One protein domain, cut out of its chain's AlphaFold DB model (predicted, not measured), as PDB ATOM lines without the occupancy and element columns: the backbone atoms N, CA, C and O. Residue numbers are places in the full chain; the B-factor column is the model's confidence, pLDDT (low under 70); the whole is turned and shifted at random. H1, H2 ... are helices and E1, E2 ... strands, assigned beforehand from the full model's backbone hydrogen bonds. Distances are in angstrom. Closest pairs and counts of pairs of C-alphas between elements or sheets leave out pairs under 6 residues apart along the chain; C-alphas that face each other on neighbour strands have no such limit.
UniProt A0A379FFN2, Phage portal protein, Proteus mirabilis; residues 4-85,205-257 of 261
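What this domain is: This is residues 4 to 85 and 205 to 257 of the 261 residues of the protein "Phage portal protein" of Proteus mirabilis (UniProt A0A379FFN2). A small sheet, E2 E1 E6, forms the middle, with H1 packed along one face and a second small sheet, E3 E4 E5, loosely set on the side away from H1. The inner end of the long helix H2 packs on edge strand E6, its far end, residues 205 to 212, sticks out as an arm, and H4 packs on E2 at the other edge. The printed part has 135 residues with four named helices and six named strands, in the order H1 E1 E2 E3 E4 E5 E6 H2 H3 H4; both sheets are antiparallel, and the class is mixed, helices and strands. It is compact, with a radius of gyration of the C-alphas of 15.9 A and spans of 51 by 35 by 29 A.

How they stand to each other: In the first sheet, E1, residues 19 to 26, is the inner strand between E2, residues 32 to 38, and E6, residues 70 to 74. E1 and E2 are a hairpin, with N 23 and O 36 within hydrogen-bond range at 2.8 A; between E1 and E6, N 22 and O 71 are within hydrogen-bond range at 2.9 A. H1, residues 4 to 17, is on this sheet at a height over the sheet of 8.0 A and runs along the strands, at 5 degrees to E1 on the local plane; its closest C-alphas to E1 are Leu 14 and Ala 20, 5.0 A. H2, residues 205 to 231, stands at the sheet's level, its Trp 231 and Phe 71 of E6 having C-alphas 6.3 A apart. H2 touches H4, residues 247 to 255, with residues 225 to 229 alone, at a steep tilt of 56 degrees, the same way; the closest C-alphas are Glu 225 and Leu 247, 5.6 A. The C-alphas of Ile 33 in E2 and Ile 254 in H4 are 5.9 A apart. H3, residues 238 to 241, is close to but not clearly touching H2, with the C-alphas of Ala 229 and Trp 238 7.2 A apart. E3, residues 43 to 48, E4, residues 51 to 58, and E5, residues 61 to 66, form a meander, each strand the antiparallel neighbour of the one before, strongly twisted; N 46 and O 53 are 3.0 A apart, N 56 and O 63 2.8 A. Every O i to N i+4 pair is within hydrogen-bond range in H1, 20 of 23 in H2 and 4 of 5 in H4; H3 is too short for such a pair.

Where its parts are: H1 begins at C-alpha 4, (-119.094, -12.482, -51.779), and spans 19.7 A. E1 spans 22.2 A and E4 22.0 A. H2 begins at C-alpha 205, (-111.358, -37.634, -43.660), and spans 37.3 A, with a kink of 34 degrees near residue 219. H4 ends at C-alpha 255, (-126.296, -6.619, -53.557).

The domain as a whole: The C-alphas farthest apart, of Lys 28 and Ile 205, are 51.3 A apart. Residues 86 to 204 are not printed; C-alphas 85 and 205 across the cut are 29.6 A apart. Of the links printed whole, none is long. The 23 residues 235 to 257 have a pLDDT under 70.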
ATOM      1  N   GLN A   4    -120.082 -11.641 -52.442       86.75
ATOM      2  CA  GLN A   4    -119.094 -12.482 -51.779       86.75
ATOM      3  C   GLN A   4    -118.306 -11.695 -50.725       86.75
ATOM      4  O   GLN A   4    -118.294 -12.104 -49.566       86.75
ATOM      5  N   GLU A   5    -117.754 -10.534 -51.092       90.31
ATOM      6  CA  GLU A   5    -117.003  -9.667 -50.170       90.31
ATOM      7  C   GLU A   5    -117.844  -9.277 -48.945       90.31
ATOM      8  O   GLU A   5    -117.354  -9.285 -47.817       90.31
ATOM      9  N   PHE A   6    -119.137  -8.987 -49.141       92.38
ATOM     10  CA  PHE A   6    -120.050  -8.689 -48.038       92.38
ATOM     11  C   PHE A   6    -120.208  -9.871 -47.076       92.38
ATOM     12  O   PHE A   6    -120.107  -9.700 -45.860       92.38
ATOM     13  N   ARG A   7    -120.469 -11.073 -47.606       90.19
ATOM     14  CA  ARG A   7    -120.650 -12.279 -46.784       90.19
ATOM     15  C   ARG A   7    -119.377 -12.632 -46.031       90.19
ATOM     16  O   ARG A   7    -119.462 -12.982 -44.854       90.19
ATOM     17  N   GLU A   8    -118.224 -12.513 -46.679       92.56
ATOM     18  CA  GLU A   8    -116.918 -12.727 -46.058       92.56
ATOM     19  C   GLU A   8    -116.685 -11.722 -44.930       92.56
ATOM     20  O   GLU A   8    -116.447 -12.132 -43.794       92.56
ATOM     21  N   ALA A   9    -116.864 -10.422 -45.188       94.12
ATOM     22  CA  ALA A   9    -116.697  -9.379 -44.179       94.12
ATOM     23  C   ALA A   9    -117.621  -9.598 -42.971       94.12
ATOM     24  O   ALA A   9    -117.177  -9.593 -41.822       94.12
ATOM     25  N   MET A  10    -118.907  -9.851 -43.208       95.56
ATOM     26  CA  MET A  10    -119.882 -10.090 -42.143       95.56
ATOM     27  C   MET A  10    -119.597 -11.378 -41.363       95.56
ATOM     28  O   MET A  10    -119.715 -11.391 -40.139       95.56
ATOM     29  N   THR A  11    -119.186 -12.452 -42.040       94.19
ATOM     30  CA  THR A  11    -118.832 -13.716 -41.377       94.19
ATOM     31  C   THR A  11    -117.567 -13.554 -40.541       94.19
ATOM     32  O   THR A  11    -117.539 -14.004 -39.399       94.19
ATOM     33  N   MET A  12    -116.564 -12.831 -41.038       93.81
ATOM     34  CA  MET A  12    -115.361 -12.497 -40.276       93.81
ATOM     35  C   MET A  12    -115.699 -11.710 -39.011       93.81
ATOM     36  O   MET A  12    -115.261 -12.077 -37.920       93.81
ATOM     37  N   GLN A  13    -116.542 -10.680 -39.113       95.12
ATOM     38  CA  GLN A  13    -116.974  -9.929 -37.935       95.12
ATOM     39  C   GLN A  13    -117.733 -10.802 -36.929       95.12
ATOM     40  O   GLN A  13    -117.495 -10.696 -35.726       95.12
ATOM     41  N   LEU A  14    -118.593 -11.703 -37.407       94.38
ATOM     42  CA  LEU A  14    -119.301 -12.653 -36.556       94.38
ATOM     43  C   LEU A  14    -118.330 -13.603 -35.838       94.38
ATOM     44  O   LEU A  14    -118.477 -13.811 -34.636       94.38
ATOM     45  N   CYS A  15    -117.338 -14.153 -36.538       92.31
ATOM     46  CA  CYS A  15    -116.350 -15.065 -35.958       92.31
ATOM     47  C   CYS A  15    -115.438 -14.374 -34.936       92.31
ATOM     48  O   CYS A  15    -115.075 -14.982 -33.935       92.31
ATOM     49  N   PHE A  16    -115.085 -13.105 -35.142       90.69
ATOM     50  CA  PHE A  16    -114.213 -12.370 -34.220       90.69
ATOM     51  C   PHE A  16    -114.993 -11.774 -33.044       90.69
ATOM     52  O   PHE A  16    -114.700 -12.037 -31.875       90.69
ATOM     53  N   TYR A  17    -116.023 -10.984 -33.335       91.81
ATOM     54  CA  TYR A  17    -116.738 -10.190 -32.336       91.81
ATOM     55  C   TYR A  17    -118.010 -10.863 -31.819       91.81
ATOM     56  O   TYR A  17    -118.661 -10.329 -30.923       91.81
ATOM     57  N   GLY A  18    -118.400 -12.012 -32.376       92.25
ATOM     58  CA  GLY A  18    -119.675 -12.662 -32.058       92.25
ATOM     59  C   GLY A  18    -120.889 -11.947 -32.647       92.25
ATOM     60  O   GLY A  18    -122.021 -12.381 -32.439       92.25
ATOM     61  N   ASN A  19    -120.671 -10.846 -33.366       94.94
ATOM     62  CA  ASN A  19    -121.703  -9.949 -33.861       94.94
ATOM     63  C   ASN A  19    -121.241  -9.345 -35.186       94.94
ATOM     64  O   ASN A  19    -120.078  -8.958 -35.316       94.94
ATOM     65  N   ALA A  20    -122.150  -9.223 -36.144       96.69
ATOM     66  CA  ALA A  20    -121.928  -8.504 -37.388       96.69
ATOM     67  C   ALA A  20    -123.148  -7.645 -37.715       96.69
ATOM     68  O   ALA A  20    -124.294  -8.087 -37.584       96.69
ATOM     69  N   PHE A  21    -122.894  -6.412 -38.142       96.56
ATOM     70  CA  PHE A  21    -123.927  -5.415 -38.381       96.56
ATOM     71  C   PHE A  21    -123.820  -4.880 -39.801       96.56
ATOM     72  O   PHE A  21    -122.723  -4.607 -40.278       96.56
ATOM     73  N   ALA A  22    -124.960  -4.681 -40.449       96.62
ATOM     74  CA  ALA A  22    -125.040  -3.913 -41.680       96.62
ATOM     75  C   ALA A  22    -126.203  -2.922 -41.610       96.62
ATOM     76  O   ALA A  22    -127.272  -3.248 -41.093       96.62
ATOM     77  N   LEU A  23    -125.999  -1.713 -42.122       95.38
ATOM     78  CA  LEU A  23    -127.061  -0.741 -42.331       95.38
ATOM     79  C   LEU A  23    -127.935  -1.210 -43.495       95.38
ATOM     80  O   LEU A  23    -127.416  -1.542 -44.560       95.38
ATOM     81  N   ILE A  24    -129.246  -1.243 -43.279       94.31
ATOM     82  CA  ILE A  24    -130.232  -1.600 -44.295       94.31
ATOM     83  C   ILE A  24    -130.727  -0.323 -44.956       94.31
ATOM     84  O   ILE A  24    -131.417   0.480 -44.329       94.31
ATOM     85  N   GLU A  25    -130.451  -0.175 -46.245       92.44
ATOM     86  CA  GLU A  25    -131.036   0.897 -47.043       92.44
ATOM     87  C   GLU A  25    -132.282   0.381 -47.753       92.44
ATOM     88  O   GLU A  25    -132.278  -0.685 -48.381       92.44
ATOM     89  N   ARG A  26    -133.373   1.143 -47.645       89.56
ATOM     90  CA  ARG A  26    -134.659   0.808 -48.257       89.56
ATOM     91  C   ARG A  26    -135.124   1.914 -49.187       89.56
ATOM     92  O   ARG A  26    -134.914   3.094 -48.918       89.56
ATOM     93  N   ASN A  27    -135.801   1.531 -50.265       89.00
ATOM     94  CA  ASN A  27    -136.483   2.486 -51.132       89.00
ATOM     95  C   ASN A  27    -137.758   3.043 -50.458       89.00
ATOM     96  O   ASN A  27    -138.180   2.590 -49.393       89.00
ATOM     97  N   LYS A  28    -138.428   3.999 -51.117       87.69
ATOM     98  CA  LYS A  28    -139.679   4.612 -50.620       87.69
ATOM     99  C   LYS A  28    -140.835   3.614 -50.419       87.69
ATOM    100  O   LYS A  28    -141.764   3.911 -49.682       87.69
ATOM    101  N   VAL A  29    -140.777   2.446 -51.064       85.56
ATOM    102  CA  VAL A  29    -141.772   1.355 -50.985       85.56
ATOM    103  C   VAL A  29    -141.389   0.323 -49.897       85.56
ATOM    104  O   VAL A  29    -142.089  -0.666 -49.652       85.56
ATOM    105  N   GLY A  30    -140.271   0.547 -49.200       82.56
ATOM    106  CA  GLY A  30    -139.777  -0.289 -48.108       82.56
ATOM    107  C   GLY A  30    -139.022  -1.548 -48.547       82.56
ATOM    108  O   GLY A  30    -138.708  -2.386 -47.695       82.56
ATOM    109  N   ASP A  31    -138.735  -1.715 -49.840       84.81
ATOM    110  CA  ASP A  31    -137.873  -2.802 -50.321       84.81
ATOM    111  C   ASP A  31    -136.411  -2.500 -50.003       84.81
ATOM    112  O   ASP A  31    -135.980  -1.352 -50.102       84.81
ATOM    113  N   VAL A  32    -135.654  -3.533 -49.624       87.62
ATOM    114  CA  VAL A  32    -134.210  -3.422 -49.385       87.62
ATOM    115  C   VAL A  32    -133.497  -3.238 -50.718       87.62
ATOM    116  O   VAL A  32    -133.698  -4.034 -51.631       87.62
ATOM    117  N   ILE A  33    -132.660  -2.207 -50.810       88.94
ATOM    118  CA  ILE A  33    -131.881  -1.883 -52.013       88.94
ATOM    119  C   ILE A  33    -130.374  -2.041 -51.811       88.94
ATOM    120  O   ILE A  33    -129.648  -2.197 -52.786       88.94
ATOM    121  N   SER A  34    -129.894  -1.983 -50.567       88.25
ATOM    122  CA  SER A  34    -128.470  -2.087 -50.252       88.25
ATOM    123  C   SER A  34    -128.253  -2.493 -48.793       88.25
ATOM    124  O   SER A  34    -129.102  -2.256 -47.924       88.25
ATOM    125  N   LEU A  35    -127.106  -3.123 -48.542       92.69
ATOM    126  CA  LEU A  35    -126.602  -3.468 -47.218       92.69
ATOM    127  C   LEU A  35    -125.167  -2.964 -47.092       92.69
ATOM    128  O   LEU A  35    -124.288  -3.390 -47.842       92.69
ATOM    129  N   LEU A  36    -124.923  -2.092 -46.116       92.62
ATOM    130  CA  LEU A  36    -123.596  -1.541 -45.858       92.62
ATOM    131  C   LEU A  36    -123.035  -2.103 -44.544       92.62
ATOM    132  O   LEU A  36    -123.580  -1.786 -43.487       92.62
ATOM    133  N   PRO A  37    -121.970  -2.921 -44.563       94.81
ATOM    134  CA  PRO A  37    -121.391  -3.479 -43.350       94.81
ATOM    135  C   PRO A  37    -120.840  -2.363 -42.463       94.81
ATOM    136  O   PRO A  37    -120.157  -1.449 -42.920       94.81
ATOM    137  N   LEU A  38    -121.149  -2.452 -41.175       94.50
ATOM    138  CA  LEU A  38    -120.659  -1.561 -40.137       94.50
ATOM    139  C   LEU A  38    -119.687  -2.330 -39.250       94.50
ATOM    140  O   LEU A  38    -119.910  -3.505 -38.944       94.50
ATOM    141  N   LEU A  39    -118.625  -1.655 -38.814       93.31
ATOM    142  CA  LEU A  39    -117.629  -2.269 -37.943       93.31
ATOM    143  C   LEU A  39    -118.227  -2.616 -36.575       93.31
ATOM    144  O   LEU A  39    -118.650  -1.725 -35.837       93.31
ATOM    145  N   SER A  40    -118.218  -3.896 -36.207       93.75
ATOM    146  CA  SER A  40    -118.780  -4.377 -34.940       93.75
ATOM    147  C   SER A  40    -118.086  -3.785 -33.719       93.75
ATOM    148  O   SER A  40    -118.746  -3.538 -32.716       93.75
ATOM    149  N   ALA A  41    -116.786  -3.493 -33.819       89.69
ATOM    150  CA  ALA A  41    -116.021  -2.834 -32.760       89.69
ATOM    151  C   ALA A  41    -116.550  -1.429 -32.411       89.69
ATOM    152  O   ALA A  41    -116.386  -0.976 -31.282       89.69
ATOM    153  N   ASN A  42    -117.223  -0.762 -33.354       91.19
ATOM    154  CA  ASN A  42    -117.764   0.586 -33.177       91.19
ATOM    155  C   ASN A  42    -119.263   0.577 -32.834       91.19
ATOM    156  O   ASN A  42    -119.876   1.643 -32.756       91.19
ATOM    157  N   MET A  43    -119.877  -0.601 -32.693       92.75
ATOM    158  CA  MET A  43    -121.308  -0.750 -32.452       92.75
ATOM    159  C   MET A  43    -121.585  -1.145 -31.002       92.75
ATOM    160  O   MET A  43    -121.085  -2.152 -30.510       92.75
ATOM    161  N   ASP A  44    -122.463  -0.390 -30.351       92.00
ATOM    162  CA  ASP A  44    -122.987  -0.686 -29.023       92.00
ATOM    163  C   ASP A  44    -124.504  -0.903 -29.101       92.00
ATOM    164  O   ASP A  44    -125.237  -0.090 -29.671       92.00
ATOM    165  N   VAL A  45    -124.987  -2.015 -28.548       93.00
ATOM    166  CA  VAL A  45    -126.398  -2.419 -28.618       93.00
ATOM    167  C   VAL A  45    -126.985  -2.393 -27.220       93.00
ATOM    168  O   VAL A  45    -126.577  -3.156 -26.345       93.00
ATOM    169  N   ARG A  46    -127.987  -1.539 -27.014       90.00
ATOM    170  CA  ARG A  46    -128.631  -1.365 -25.711       90.00
ATOM    171  C   ARG A  46    -130.138  -1.470 -25.824       90.00
ATOM    172  O   ARG A  46    -130.733  -1.196 -26.864       90.00
ATOM    173  N   MET A  47    -130.755  -1.853 -24.717       90.69
ATOM    174  CA  MET A  47    -132.197  -1.763 -24.558       90.69
ATOM    175  C   MET A  47    -132.525  -0.426 -23.887       90.69
ATOM    176  O   MET A  47    -132.084  -0.168 -22.771       90.69
ATOM    177  N   GLU A  48    -133.283   0.428 -24.574       90.44
ATOM    178  CA  GLU A  48    -133.839   1.666 -24.024       90.44
ATOM    179  C   GLU A  48    -135.360   1.468 -23.871       90.44
ATOM    180  O   GLU A  48    -136.127   1.481 -24.841       90.44
ATOM    181  N   GLY A  49    -135.807   1.201 -22.640       88.56
ATOM    182  CA  GLY A  49    -137.194   0.822 -22.356       88.56
ATOM    183  C   GLY A  49    -137.543  -0.542 -22.958       88.56
ATOM    184  O   GLY A  49    -136.999  -1.559 -22.543       88.56
ATOM    185  N   LYS A  50    -138.458  -0.568 -23.934       87.62
ATOM    186  CA  LYS A  50    -138.834  -1.785 -24.685       87.62
ATOM    187  C   LYS A  50    -138.187  -1.871 -26.071       87.62
ATOM    188  O   LYS A  50    -138.431  -2.831 -26.794       87.62
ATOM    189  N   ASN A  51    -137.393  -0.871 -26.452       89.94
ATOM    190  CA  ASN A  51    -136.814  -0.773 -27.786       89.94
ATOM    191  C   ASN A  51    -135.327  -1.122 -27.757       89.94
ATOM    192  O   ASN A  51    -134.602  -0.729 -26.843       89.94
ATOM    193  N   ILE A  52    -134.867  -1.827 -28.788       92.81
ATOM    194  CA  ILE A  52    -133.439  -2.051 -29.016       92.81
ATOM    195  C   ILE A  52    -132.903  -0.875 -29.834       92.81
ATOM    196  O   ILE A  52    -133.425  -0.576 -30.912       92.81
ATOM    197  N   ILE A  53    -131.864  -0.228 -29.312       94.94
ATOM    198  CA  ILE A  53    -131.167   0.891 -29.940       94.94
ATOM    199  C   ILE A  53    -129.732   0.473 -30.242       94.94
ATOM    200  O   ILE A  53    -129.038  -0.102 -29.401       94.94
ATOM    201  N   TYR A  54    -129.302   0.789 -31.456       95.69
ATOM    202  CA  TYR A  54    -127.958   0.547 -31.958       95.69
ATOM    203  C   TYR A  54    -127.232   1.884 -32.007       95.69
ATOM    204  O   TYR A  54    -127.666   2.804 -32.699       95.69
ATOM    205  N   LYS A  55    -126.149   2.021 -31.251       94.88
ATOM    206  CA  LYS A  55    -125.336   3.231 -31.199       94.88
ATOM    207  C   LYS A  55    -124.010   2.946 -31.891       94.88
ATOM    208  O   LYS A  55    -123.205   2.170 -31.389       94.88
ATOM    209  N   TYR A  56    -123.796   3.576 -33.036       95.19
ATOM    210  CA  TYR A  56    -122.605   3.399 -33.852       95.19
ATOM    211  C   TYR A  56    -121.690   4.616 -33.744       95.19
ATOM    212  O   TYR A  56    -122.136   5.746 -33.952       95.19
ATOM    213  N   GLN A  57    -120.418   4.392 -33.433       92.88
ATOM    214  CA  GLN A  57    -119.411   5.444 -33.387       92.88
ATOM    215  C   GLN A  57    -118.827   5.703 -34.783       92.88
ATOM    216  O   GLN A  57    -118.226   4.812 -35.390       92.88
ATOM    217  N   ARG A  58    -118.991   6.935 -35.273       86.88
ATOM    218  CA  ARG A  58    -118.373   7.461 -36.498       86.88
ATOM    219  C   ARG A  58    -117.417   8.570 -36.109       86.88
ATOM    220  O   ARG A  58    -117.882   9.644 -35.750       86.88
ATOM    221  N   ASP A  59    -116.118   8.309 -36.169       81.62
ATOM    222  CA  ASP A  59    -115.068   9.271 -35.827       81.62
ATOM    223  C   ASP A  59    -115.330   9.970 -34.475       81.62
ATOM    224  O   ASP A  59    -115.077   9.391 -33.413       81.62
ATOM    225  N   HIS A  60    -115.893  11.182 -34.508       83.38
ATOM    226  CA  HIS A  60    -116.186  12.026 -33.346       83.38
ATOM    227  C   HIS A  60    -117.663  12.056 -32.920       83.38
ATOM    228  O   HIS A  60    -117.995  12.671 -31.907       83.38
ATOM    229  N   GLU A  61    -118.554  11.393 -33.655       89.44
ATOM    230  CA  GLU A  61    -119.996  11.422 -33.424       89.44
ATOM    231  C   GLU A  61    -120.590  10.025 -33.225       89.44
ATOM    232  O   GLU A  61    -120.018   8.991 -33.579       89.44
ATOM    233  N   PHE A  62    -121.792   9.997 -32.652       89.75
ATOM    234  CA  PHE A  62    -122.565   8.774 -32.495       89.75
ATOM    235  C   PHE A  62    -123.840   8.842 -33.325       89.75
ATOM    236  O   PHE A  62    -124.716   9.667 -33.068       89.75
ATOM    237  N   ALA A  63    -123.979   7.907 -34.258       92.69
ATOM    238  CA  ALA A  63    -125.236   7.656 -34.940       92.69
ATOM    239  C   ALA A  63    -126.082   6.684 -34.106       92.69
ATOM    240  O   ALA A  63    -125.577   5.672 -33.615       92.69
ATOM    241  N   LYS A  64    -127.372   6.983 -33.939       94.44
ATOM    242  CA  LYS A  64    -128.335   6.062 -33.327       94.44
ATOM    243  C   LYS A  64    -129.239   5.491 -34.410       94.44
ATOM    244  O   LYS A  64    -129.858   6.252 -35.145       94.44
ATOM    245  N   PHE A  65    -129.354   4.172 -34.443       94.94
ATOM    246  CA  PHE A  65    -130.229   3.442 -35.345       94.94
ATOM    247  C   PHE A  65    -131.269   2.655 -34.554       94.94
ATOM    248  O   PHE A  65    -131.001   2.104 -33.478       94.94
ATOM    249  N   LYS A  66    -132.478   2.599 -35.102       93.50
ATOM    250  CA  LYS A  66    -133.562   1.757 -34.612       93.50
ATOM    251  C   LYS A  66    -133.345   0.323 -35.071       93.50
ATOM    252  O   LYS A  66    -132.661   0.045 -36.052       93.50
ATOM    253  N   GLN A  67    -134.028  -0.591 -34.393       91.25
ATOM    254  CA  GLN A  67    -133.936  -2.015 -34.675       91.25
ATOM    255  C   GLN A  67    -134.132  -2.377 -36.158       91.25
ATOM    256  O   GLN A  67    -133.364  -3.169 -36.677       91.25
ATOM    257  N   HIS A  68    -135.109  -1.788 -36.856       90.56
ATOM    258  CA  HIS A  68    -135.420  -2.131 -38.253       90.56
ATOM    259  C   HIS A  68    -134.426  -1.585 -39.296       90.56
ATOM    260  O   HIS A  68    -134.524  -1.951 -40.468       90.56
ATOM    261  N   GLU A  69    -133.509  -0.706 -38.891       93.19
ATOM    262  CA  GLU A  69    -132.509  -0.083 -39.769       93.19
ATOM    263  C   GLU A  69    -131.215  -0.906 -39.832       93.19
ATOM    264  O   GLU A  69    -130.411  -0.716 -40.739       93.19
ATOM    265  N   ILE A  70    -131.013  -1.840 -38.895       95.88
ATOM    266  CA  ILE A  70    -129.788  -2.633 -38.788       95.88
ATOM    267  C   ILE A  70    -130.080  -4.112 -39.024       95.88
ATOM    268  O   ILE A  70    -130.842  -4.752 -38.301       95.88
ATOM    269  N   PHE A  71    -129.383  -4.687 -39.997       95.62
ATOM    270  CA  PHE A  71    -129.239  -6.124 -40.141       95.62
ATOM    271  C   PHE A  71    -128.216  -6.601 -39.112       95.62
ATOM    272  O   PHE A  71    -127.018  -6.360 -39.257       95.62
ATOM    273  N   HIS A  72    -128.690  -7.250 -38.050       95.19
ATOM    274  CA  HIS A  72    -127.836  -7.784 -36.992       95.19
ATOM    275  C   HIS A  72    -127.747  -9.308 -37.101       95.19
ATOM    276  O   HIS A  72    -128.693 -10.024 -36.755       95.19
ATOM    277  N   LEU A  73    -126.584  -9.792 -37.537       94.69
ATOM    278  CA  LEU A  73    -126.203 -11.195 -37.496       94.69
ATOM    279  C   LEU A  73    -125.490 -11.484 -36.172       94.69
ATOM    280  O   LEU A  73    -124.419 -10.945 -35.899       94.69
ATOM    281  N   LYS A  74    -126.098 -12.328 -35.342       92.19
ATOM    282  CA  LYS A  74    -125.705 -12.491 -33.940       92.19
ATOM    283  C   LYS A  74    -125.335 -13.929 -33.610       92.19
ATOM    284  O   LYS A  74    -126.123 -14.847 -33.851       92.19
ATOM    285  N   GLY A  75    -124.160 -14.103 -33.018       90.06
ATOM    286  CA  GLY A  75    -123.658 -15.368 -32.496       90.06
ATOM    287  C   GLY A  75    -124.414 -15.856 -31.259       90.06
ATOM    288  O   GLY A  75    -125.426 -15.290 -30.841       90.06
ATOM    289  N   PHE A  76    -123.921 -16.939 -30.665       87.00
ATOM    290  CA  PHE A  76    -124.433 -17.433 -29.388       87.00
ATOM    291  C   PHE A  76    -124.128 -16.435 -28.256       87.00
ATOM    292  O   PHE A  76    -123.045 -15.854 -28.226       87.00
ATOM    293  N   GLY A  77    -125.063 -16.236 -27.325       84.75
ATOM    294  CA  GLY A  77    -124.881 -15.346 -26.177       84.75
ATOM    295  C   GLY A  77    -125.993 -15.467 -25.139       84.75
ATOM    296  O   GLY A  77    -126.997 -16.133 -25.373       84.75
ATOM    297  N   PHE A  78    -125.805 -14.831 -23.980       76.75
ATOM    298  CA  PHE A  78    -126.627 -15.076 -22.787       76.75
ATOM    299  C   PHE A  78    -127.961 -14.320 -22.753       76.75
ATOM    300  O   PHE A  78    -128.962 -14.862 -22.300       76.75
ATOM    301  N   ASN A  79    -127.986 -13.063 -23.205       76.94
ATOM    302  CA  ASN A  79    -129.140 -12.168 -23.037       76.94
ATOM    303  C   ASN A  79    -129.973 -11.983 -24.315       76.94
ATOM    304  O   ASN A  79    -130.921 -11.202 -24.331       76.94
ATOM    305  N   GLY A  80    -129.585 -12.637 -25.413       81.12
ATOM    306  CA  GLY A  80    -130.251 -12.493 -26.703       81.12
ATOM    307  C   GLY A  80    -130.133 -11.103 -27.344       81.12
ATOM    308  O   GLY A  80    -130.726 -10.903 -28.403       81.12
ATOM    309  N   LEU A  81    -129.362 -10.165 -26.786       85.94
ATOM    310  CA  LEU A  81    -129.107  -8.851 -27.388       85.94
ATOM    311  C   LEU A  81    -127.856  -8.866 -28.260       85.94
ATOM    312  O   LEU A  81    -127.919  -8.424 -29.403       85.94
ATOM    313  N   VAL A  82    -126.765  -9.443 -27.753       89.94
ATOM    314  CA  VAL A  82    -125.476  -9.577 -28.447       89.94
ATOM    315  C   VAL A  82    -124.919 -10.991 -28.280       89.94
ATOM    316  O   VAL A  82    -125.231 -11.689 -27.312       89.94
ATOM    317  N   GLY A  83    -124.134 -11.434 -29.253       89.69
ATOM    318  CA  GLY A  83    -123.338 -12.651 -29.186       89.69
ATOM    319  C   GLY A  83    -122.049 -12.431 -28.395       89.69
ATOM    320  O   GLY A  83    -121.573 -11.305 -28.246       89.69
ATOM    321  N   LEU A  84    -121.490 -13.523 -27.885       89.88
ATOM    322  CA  LEU A  84    -120.187 -13.555 -27.232       89.88
ATOM    323  C   LEU A  84    -119.083 -13.494 -28.277       89.88
ATOM    324  O   LEU A  84    -119.156 -14.204 -29.274       89.88
ATOM    325  N   SER A  85    -118.054 -12.689 -28.023       89.62
ATOM    326  CA  SER A  85    -116.889 -12.577 -28.899       89.62
ATOM    327  C   SER A  85    -115.970 -13.791 -28.738       89.62
ATOM    328  O   SER A  85    -115.334 -13.912 -27.689       89.62
ATOM    329  N   ILE A 205    -111.442 -39.066 -43.302       77.62
ATOM    330  CA  ILE A 205    -111.358 -37.634 -43.660       77.62
ATOM    331  C   ILE A 205    -112.696 -37.144 -44.213       77.62
ATOM    332  O   ILE A 205    -113.145 -36.056 -43.860       77.62
ATOM    333  N   GLU A 206    -113.366 -37.948 -45.039       81.88
ATOM    334  CA  GLU A 206    -114.688 -37.603 -45.565       81.88
ATOM    335  C   GLU A 206    -115.715 -37.442 -44.436       81.88
ATOM    336  O   GLU A 206    -116.411 -36.430 -44.371       81.88
ATOM    337  N   GLN A 207    -115.743 -38.380 -43.482       83.81
ATOM    338  CA  GLN A 207    -116.596 -38.283 -42.294       83.81
ATOM    339  C   GLN A 207    -116.244 -37.074 -41.416       83.81
ATOM    340  O   GLN A 207    -117.140 -36.405 -40.899       83.81
ATOM    341  N   GLN A 208    -114.959 -36.738 -41.276       82.62
ATOM    342  CA  GLN A 208    -114.528 -35.535 -40.555       82.62
ATOM    343  C   GLN A 208    -114.969 -34.245 -41.266       82.62
ATOM    344  O   GLN A 208    -115.412 -33.304 -40.604       82.62
ATOM    345  N   ASN A 209    -114.907 -34.196 -42.599       85.44
ATOM    346  CA  ASN A 209    -115.378 -33.055 -43.388       85.44
ATOM    347  C   ASN A 209    -116.905 -32.911 -43.326       85.44
ATOM    348  O   ASN A 209    -117.410 -31.798 -43.172       85.44
ATOM    349  N   LEU A 210    -117.646 -34.021 -43.375       88.00
ATOM    350  CA  LEU A 210    -119.095 -34.012 -43.176       88.00
ATOM    351  C   LEU A 210    -119.458 -33.544 -41.760       88.00
ATOM    352  O   LEU A 210    -120.348 -32.712 -41.593       88.00
ATOM    353  N   GLY A 211    -118.721 -34.007 -40.748       87.12
ATOM    354  CA  GLY A 211    -118.854 -33.529 -39.375       87.12
ATOM    355  C   GLY A 211    -118.601 -32.023 -39.253       87.12
ATOM    356  O   GLY A 211    -119.358 -31.329 -38.576       87.12
ATOM    357  N   PHE A 212    -117.597 -31.480 -39.947       89.81
ATOM    358  CA  PHE A 212    -117.359 -30.034 -39.981       89.81
ATOM    359  C   PHE A 212    -118.543 -29.265 -40.575       89.81
ATOM    360  O   PHE A 212    -119.005 -28.283 -39.985       89.81
ATOM    361  N   LEU A 213    -119.072 -29.738 -41.707       88.56
ATOM    362  CA  LEU A 213    -120.255 -29.153 -42.330       88.56
ATOM    363  C   LEU A 213    -121.446 -29.168 -41.363       88.56
ATOM    364  O   LEU A 213    -122.057 -28.129 -41.132       88.56
ATOM    365  N   GLN A 214    -121.737 -30.315 -40.754       88.69
ATOM    366  CA  GLN A 214    -122.915 -30.507 -39.912       88.69
ATOM    367  C   GLN A 214    -122.832 -29.774 -38.566       88.69
ATOM    368  O   GLN A 214    -123.801 -29.147 -38.142       88.69
ATOM    369  N   TYR A 215    -121.696 -29.858 -37.875       88.75
ATOM    370  CA  TYR A 215    -121.577 -29.369 -36.499       88.75
ATOM    371  C   TYR A 215    -121.036 -27.945 -36.403       88.75
ATOM    372  O   TYR A 215    -121.270 -27.283 -35.393       88.75
ATOM    373  N   THR A 216    -120.350 -27.457 -37.441       89.62
ATOM    374  CA  THR A 216    -119.758 -26.113 -37.430       89.62
ATOM    375  C   THR A 216    -120.418 -25.200 -38.442       89.62
ATOM    376  O   THR A 216    -121.006 -24.198 -38.044       89.62
ATOM    377  N   LEU A 217    -120.383 -25.536 -39.735       90.62
ATOM    378  CA  LEU A 217    -120.868 -24.632 -40.784       90.62
ATOM    379  C   LEU A 217    -122.394 -24.493 -40.800       90.62
ATOM    380  O   LEU A 217    -122.897 -23.379 -40.929       90.62
ATOM    381  N   GLN A 218    -123.140 -25.584 -40.621       90.06
ATOM    382  CA  GLN A 218    -124.603 -25.579 -40.670       90.06
ATOM    383  C   GLN A 218    -125.226 -24.597 -39.657       90.06
ATOM    384  O   GLN A 218    -126.084 -23.813 -40.062       90.06
ATOM    385  N   PRO A 219    -124.780 -24.517 -38.384       89.06
ATOM    386  CA  PRO A 219    -125.212 -23.455 -37.473       89.06
ATOM    387  C   PRO A 219    -124.985 -22.025 -37.988       89.06
ATOM    388  O   PRO A 219    -125.818 -21.151 -37.739       89.06
ATOM    389  N   TYR A 220    -123.877 -21.754 -38.691       89.88
ATOM    390  CA  TYR A 220    -123.634 -20.440 -39.297       89.88
ATOM    391  C   TYR A 220    -124.577 -20.184 -40.470       89.88
ATOM    392  O   TYR A 220    -125.179 -19.112 -40.528       89.88
ATOM    393  N   ILE A 221    -124.740 -21.164 -41.360       89.25
ATOM    394  CA  ILE A 221    -125.644 -21.089 -42.514       89.25
ATOM    395  C   ILE A 221    -127.074 -20.833 -42.037       89.25
ATOM    396  O   ILE A 221    -127.671 -19.821 -42.392       89.25
ATOM    397  N   SER A 222    -127.591 -21.655 -41.123       89.31
ATOM    398  CA  SER A 222    -128.950 -21.487 -40.607       89.31
ATOM    399  C   SER A 222    -129.137 -20.176 -39.845       89.31
ATOM    400  O   SER A 222    -130.218 -19.589 -39.866       89.31
ATOM    401  N   ARG A 223    -128.096 -19.652 -39.187       90.25
ATOM    402  CA  ARG A 223    -128.154 -18.316 -38.574       90.25
ATOM    403  C   ARG A 223    -128.309 -17.223 -39.629       90.25
ATOM    404  O   ARG A 223    -129.120 -16.316 -39.435       90.25
ATOM    405  N   TRP A 224    -127.544 -17.303 -40.712       90.75
ATOM    406  CA  TRP A 224    -127.660 -16.394 -41.846       90.75
ATOM    407  C   TRP A 224    -129.055 -16.455 -42.465       90.75
ATOM    408  O   TRP A 224    -129.709 -15.419 -42.557       90.75
ATOM    409  N   GLU A 225    -129.540 -17.652 -42.791       87.19
ATOM    410  CA  GLU A 225    -130.871 -17.891 -43.364       87.19
ATOM    411  C   GLU A 225    -131.978 -17.268 -42.506       87.19
ATOM    412  O   GLU A 225    -132.774 -16.459 -42.988       87.19
ATOM    413  N   ASN A 226    -131.979 -17.560 -41.202       87.62
ATOM    414  CA  ASN A 226    -132.964 -17.015 -40.269       87.62
ATOM    415  C   ASN A 226    -132.874 -15.486 -40.140       87.62
ATOM    416  O   ASN A 226    -133.898 -14.809 -40.028       87.62
ATOM    417  N   CYS A 227    -131.666 -14.915 -40.158       89.50
ATOM    418  CA  CYS A 227    -131.499 -13.462 -40.120       89.50
ATOM    419  C   CYS A 227    -131.998 -12.808 -41.412       89.50
ATOM    420  O   CYS A 227    -132.725 -11.820 -41.349       89.50
ATOM    421  N   ILE A 228    -131.664 -13.364 -42.576       88.69
ATOM    422  CA  ILE A 228    -132.145 -12.877 -43.875       88.69
ATOM    423  C   ILE A 228    -133.673 -12.898 -43.901       88.69
ATOM    424  O   ILE A 228    -134.296 -11.877 -44.200       88.69
ATOM    425  N   ALA A 229    -134.277 -14.018 -43.497       85.62
ATOM    426  CA  ALA A 229    -135.725 -14.165 -43.444       85.62
ATOM    427  C   ALA A 229    -136.385 -13.137 -42.515       85.62
ATOM    428  O   ALA A 229    -137.385 -12.523 -42.881       85.62
ATOM    429  N   ARG A 230    -135.802 -12.897 -41.337       84.75
ATOM    430  CA  ARG A 230    -136.333 -11.939 -40.358       84.75
ATOM    431  C   ARG A 230    -136.236 -10.483 -40.814       84.75
ATOM    432  O   ARG A 230    -137.139  -9.701 -40.527       84.75
ATOM    433  N   TRP A 231    -135.115 -10.093 -41.415       85.62
ATOM    434  CA  TRP A 231    -134.774  -8.679 -41.610       85.62
ATOM    435  C   TRP A 231    -135.012  -8.180 -43.036       85.62
ATOM    436  O   TRP A 231    -135.316  -6.999 -43.229       85.62
ATOM    437  N   LEU A 232    -134.855  -9.047 -44.037       84.38
ATOM    438  CA  LEU A 232    -134.838  -8.646 -45.446       84.38
ATOM    439  C   LEU A 232    -136.120  -9.034 -46.191       84.38
ATOM    440  O   LEU A 232    -136.501  -8.331 -47.127       84.38
ATOM    441  N   LEU A 233    -136.815 -10.096 -45.771       81.00
ATOM    442  CA  LEU A 233    -138.031 -10.566 -46.439       81.00
ATOM    443  C   LEU A 233    -139.306  -9.895 -45.913       81.00
ATOM    444  O   LEU A 233    -139.457  -9.623 -44.724       81.00
ATOM    445  N   LYS A 234    -140.259  -9.652 -46.824       71.25
ATOM    446  CA  LYS A 234    -141.612  -9.174 -46.494       71.25
ATOM    447  C   LYS A 234    -142.553 -10.359 -46.163       71.25
ATOM    448  O   LYS A 234    -142.412 -11.422 -46.771       71.25
ATOM    449  N   PRO A 235    -143.563 -10.175 -45.286       58.44
ATOM    450  CA  PRO A 235    -144.453 -11.240 -44.793       58.44
ATOM    451  C   PRO A 235    -145.291 -12.067 -45.794       58.44
ATOM    452  O   PRO A 235    -145.832 -13.064 -45.350       58.44
ATOM    453  N   PRO A 236    -145.464 -11.751 -47.093       53.59
ATOM    454  CA  PRO A 236    -146.098 -12.693 -48.032       53.59
ATOM    455  C   PRO A 236    -145.098 -13.586 -48.792       53.59
ATOM    456  O   PRO A 236    -145.510 -14.432 -49.574       53.59
ATOM    457  N   LYS A 237    -143.780 -13.379 -48.628       53.25
ATOM    458  CA  LYS A 237    -142.733 -14.097 -49.387       53.25
ATOM    459  C   LYS A 237    -142.111 -15.285 -48.641       53.25
ATOM    460  O   LYS A 237    -141.376 -16.048 -49.257       53.25
ATOM    461  N   TRP A 238    -142.392 -15.472 -47.349       48.81
ATOM    462  CA  TRP A 238    -141.753 -16.528 -46.545       48.81
ATOM    463  C   TRP A 238    -142.192 -17.945 -46.942       48.81
ATOM    464  O   TRP A 238    -141.340 -18.827 -46.986       48.81
ATOM    465  N   GLU A 239    -143.468 -18.154 -47.294       49.53
ATOM    466  CA  GLU A 239    -144.002 -19.482 -47.658       49.53
ATOM    467  C   GLU A 239    -143.389 -20.023 -48.954       49.53
ATOM    468  O   GLU A 239    -143.082 -21.206 -49.043       49.53
ATOM    469  N   ASN A 240    -143.138 -19.158 -49.943       48.09
ATOM    470  CA  ASN A 240    -142.640 -19.586 -51.255       48.09
ATOM    471  C   ASN A 240    -141.106 -19.658 -51.348       48.09
ATOM    472  O   ASN A 240    -140.586 -20.434 -52.146       48.09
ATOM    473  N   THR A 241    -140.360 -18.863 -50.569       51.75
ATOM    474  CA  THR A 241    -138.885 -18.817 -50.674       51.75
ATOM    475  C   THR A 241    -138.194 -19.932 -49.885       51.75
ATOM    476  O   THR A 241    -137.179 -20.434 -50.354       51.75
ATOM    477  N   MET A 242    -138.758 -20.397 -48.761       46.59
ATOM    478  CA  MET A 242    -138.177 -21.528 -48.010       46.59
ATOM    479  C   MET A 242    -138.222 -22.865 -48.769       46.59
ATOM    480  O   MET A 242    -137.528 -23.800 -48.383       46.59
ATOM    481  N   LEU A 243    -139.031 -22.967 -49.829       43.28
ATOM    482  CA  LEU A 243    -139.253 -24.216 -50.558       43.28
ATOM    483  C   LEU A 243    -138.364 -24.406 -51.797       43.28
ATOM    484  O   LEU A 243    -138.257 -25.540 -52.239       43.28
ATOM    485  N   ASN A 244    -137.742 -23.362 -52.371       42.25
ATOM    486  CA  ASN A 244    -137.119 -23.496 -53.705       42.25
ATOM    487  C   ASN A 244    -135.867 -22.645 -54.001       42.25
ATOM    488  O   ASN A 244    -135.326 -22.758 -55.097       42.25
ATOM    489  N   ILE A 245    -135.386 -21.794 -53.089       47.38
ATOM    490  CA  ILE A 245    -134.193 -20.958 -53.319       47.38
ATOM    491  C   ILE A 245    -133.385 -20.935 -52.024       47.38
ATOM    492  O   ILE A 245    -133.959 -20.707 -50.957       47.38
ATOM    493  N   THR A 246    -132.068 -21.159 -52.078       54.47
ATOM    494  CA  THR A 246    -131.258 -20.948 -50.873       54.47
ATOM    495  C   THR A 246    -131.363 -19.466 -50.521       54.47
ATOM    496  O   THR A 246    -131.122 -18.609 -51.364       54.47
ATOM    497  N   LEU A 247    -131.767 -19.113 -49.297       56.88
ATOM    498  CA  LEU A 247    -131.965 -17.707 -48.878       56.88
ATOM    499  C   LEU A 247    -130.733 -16.814 -49.155       56.88
ATOM    500  O   LEU A 247    -130.850 -15.591 -49.241       56.88
ATOM    501  N   MET A 248    -129.572 -17.438 -49.347       56.78
ATOM    502  CA  MET A 248    -128.323 -16.852 -49.825       56.78
ATOM    503  C   MET A 248    -128.396 -16.213 -51.219       56.78
ATOM    504  O   MET A 248    -127.823 -15.136 -51.398       56.78
ATOM    505  N   ASP A 249    -129.139 -16.789 -52.164       56.75
ATOM    506  CA  ASP A 249    -129.311 -16.245 -53.521       56.75
ATOM    507  C   ASP A 249    -130.082 -14.910 -53.491       56.75
ATOM    508  O   ASP A 249    -129.854 -14.002 -54.292       56.75
ATOM    509  N   TYR A 250    -130.965 -14.732 -52.499       59.59
ATOM    510  CA  TYR A 250    -131.703 -13.483 -52.303       59.59
ATOM    511  C   TYR A 250    -130.789 -12.322 -51.883       59.59
ATOM    512  O   TYR A 250    -130.986 -11.181 -52.306       59.59
ATOM    513  N   CYS A 251    -129.751 -12.600 -51.087       56.00
ATOM    514  CA  CYS A 251    -128.733 -11.602 -50.757       56.00
ATOM    515  C   CYS A 251    -127.916 -11.183 -51.982       56.00
ATOM    516  O   CYS A 251    -127.554 -10.010 -52.087       56.00
ATOM    517  N   GLU A 252    -127.650 -12.099 -52.916       58.41
ATOM    518  CA  GLU A 252    -126.973 -11.755 -54.171       58.41
ATOM    519  C   GLU A 252    -127.815 -10.810 -55.019       58.41
ATOM    520  O   GLU A 252    -127.305  -9.789 -55.477       58.41
ATOM    521  N   ALA A 253    -129.116 -11.086 -55.143       58.47
ATOM    522  CA  ALA A 253    -130.041 -10.229 -55.880       58.47
ATOM    523  C   ALA A 253    -130.114  -8.798 -55.308       58.47
ATOM    524  O   ALA A 253    -130.159  -7.833 -56.070       58.47
ATOM    525  N   ILE A 254    -130.082  -8.640 -53.979       60.03
ATOM    526  CA  ILE A 254    -130.078  -7.316 -53.333       60.03
ATOM    527  C   ILE A 254    -128.758  -6.577 -53.596       60.03
ATOM    528  O   ILE A 254    -128.767  -5.397 -53.939       60.03
ATOM    529  N   LEU A 255    -127.616  -7.254 -53.453       55.62
ATOM    530  CA  LEU A 255    -126.296  -6.619 -53.557       55.62
ATOM    531  C   LEU A 255    -125.882  -6.317 -55.005       55.62
ATOM    532  O   LEU A 255    -125.116  -5.385 -55.237       55.62
ATOM    533  N   LEU A 256    -126.413  -7.049 -55.988       49.84
ATOM    534  CA  LEU A 256    -126.198  -6.788 -57.418       49.84
ATOM    535  C   LEU A 256    -127.038  -5.617 -57.963       49.84
ATOM    536  O   LEU A 256    -126.791  -5.164 -59.081       49.84
ATOM    537  N   HIS A 257    -128.026  -5.130 -57.207       43.50
ATOM    538  CA  HIS A 257    -128.894  -4.006 -57.591       43.50
ATOM    539  C   HIS A 257    -128.621  -2.717 -56.809       43.50
ATOM    540  O   HIS A 257    -129.231  -1.688 -57.107       43.50
TER     541      HIS A 257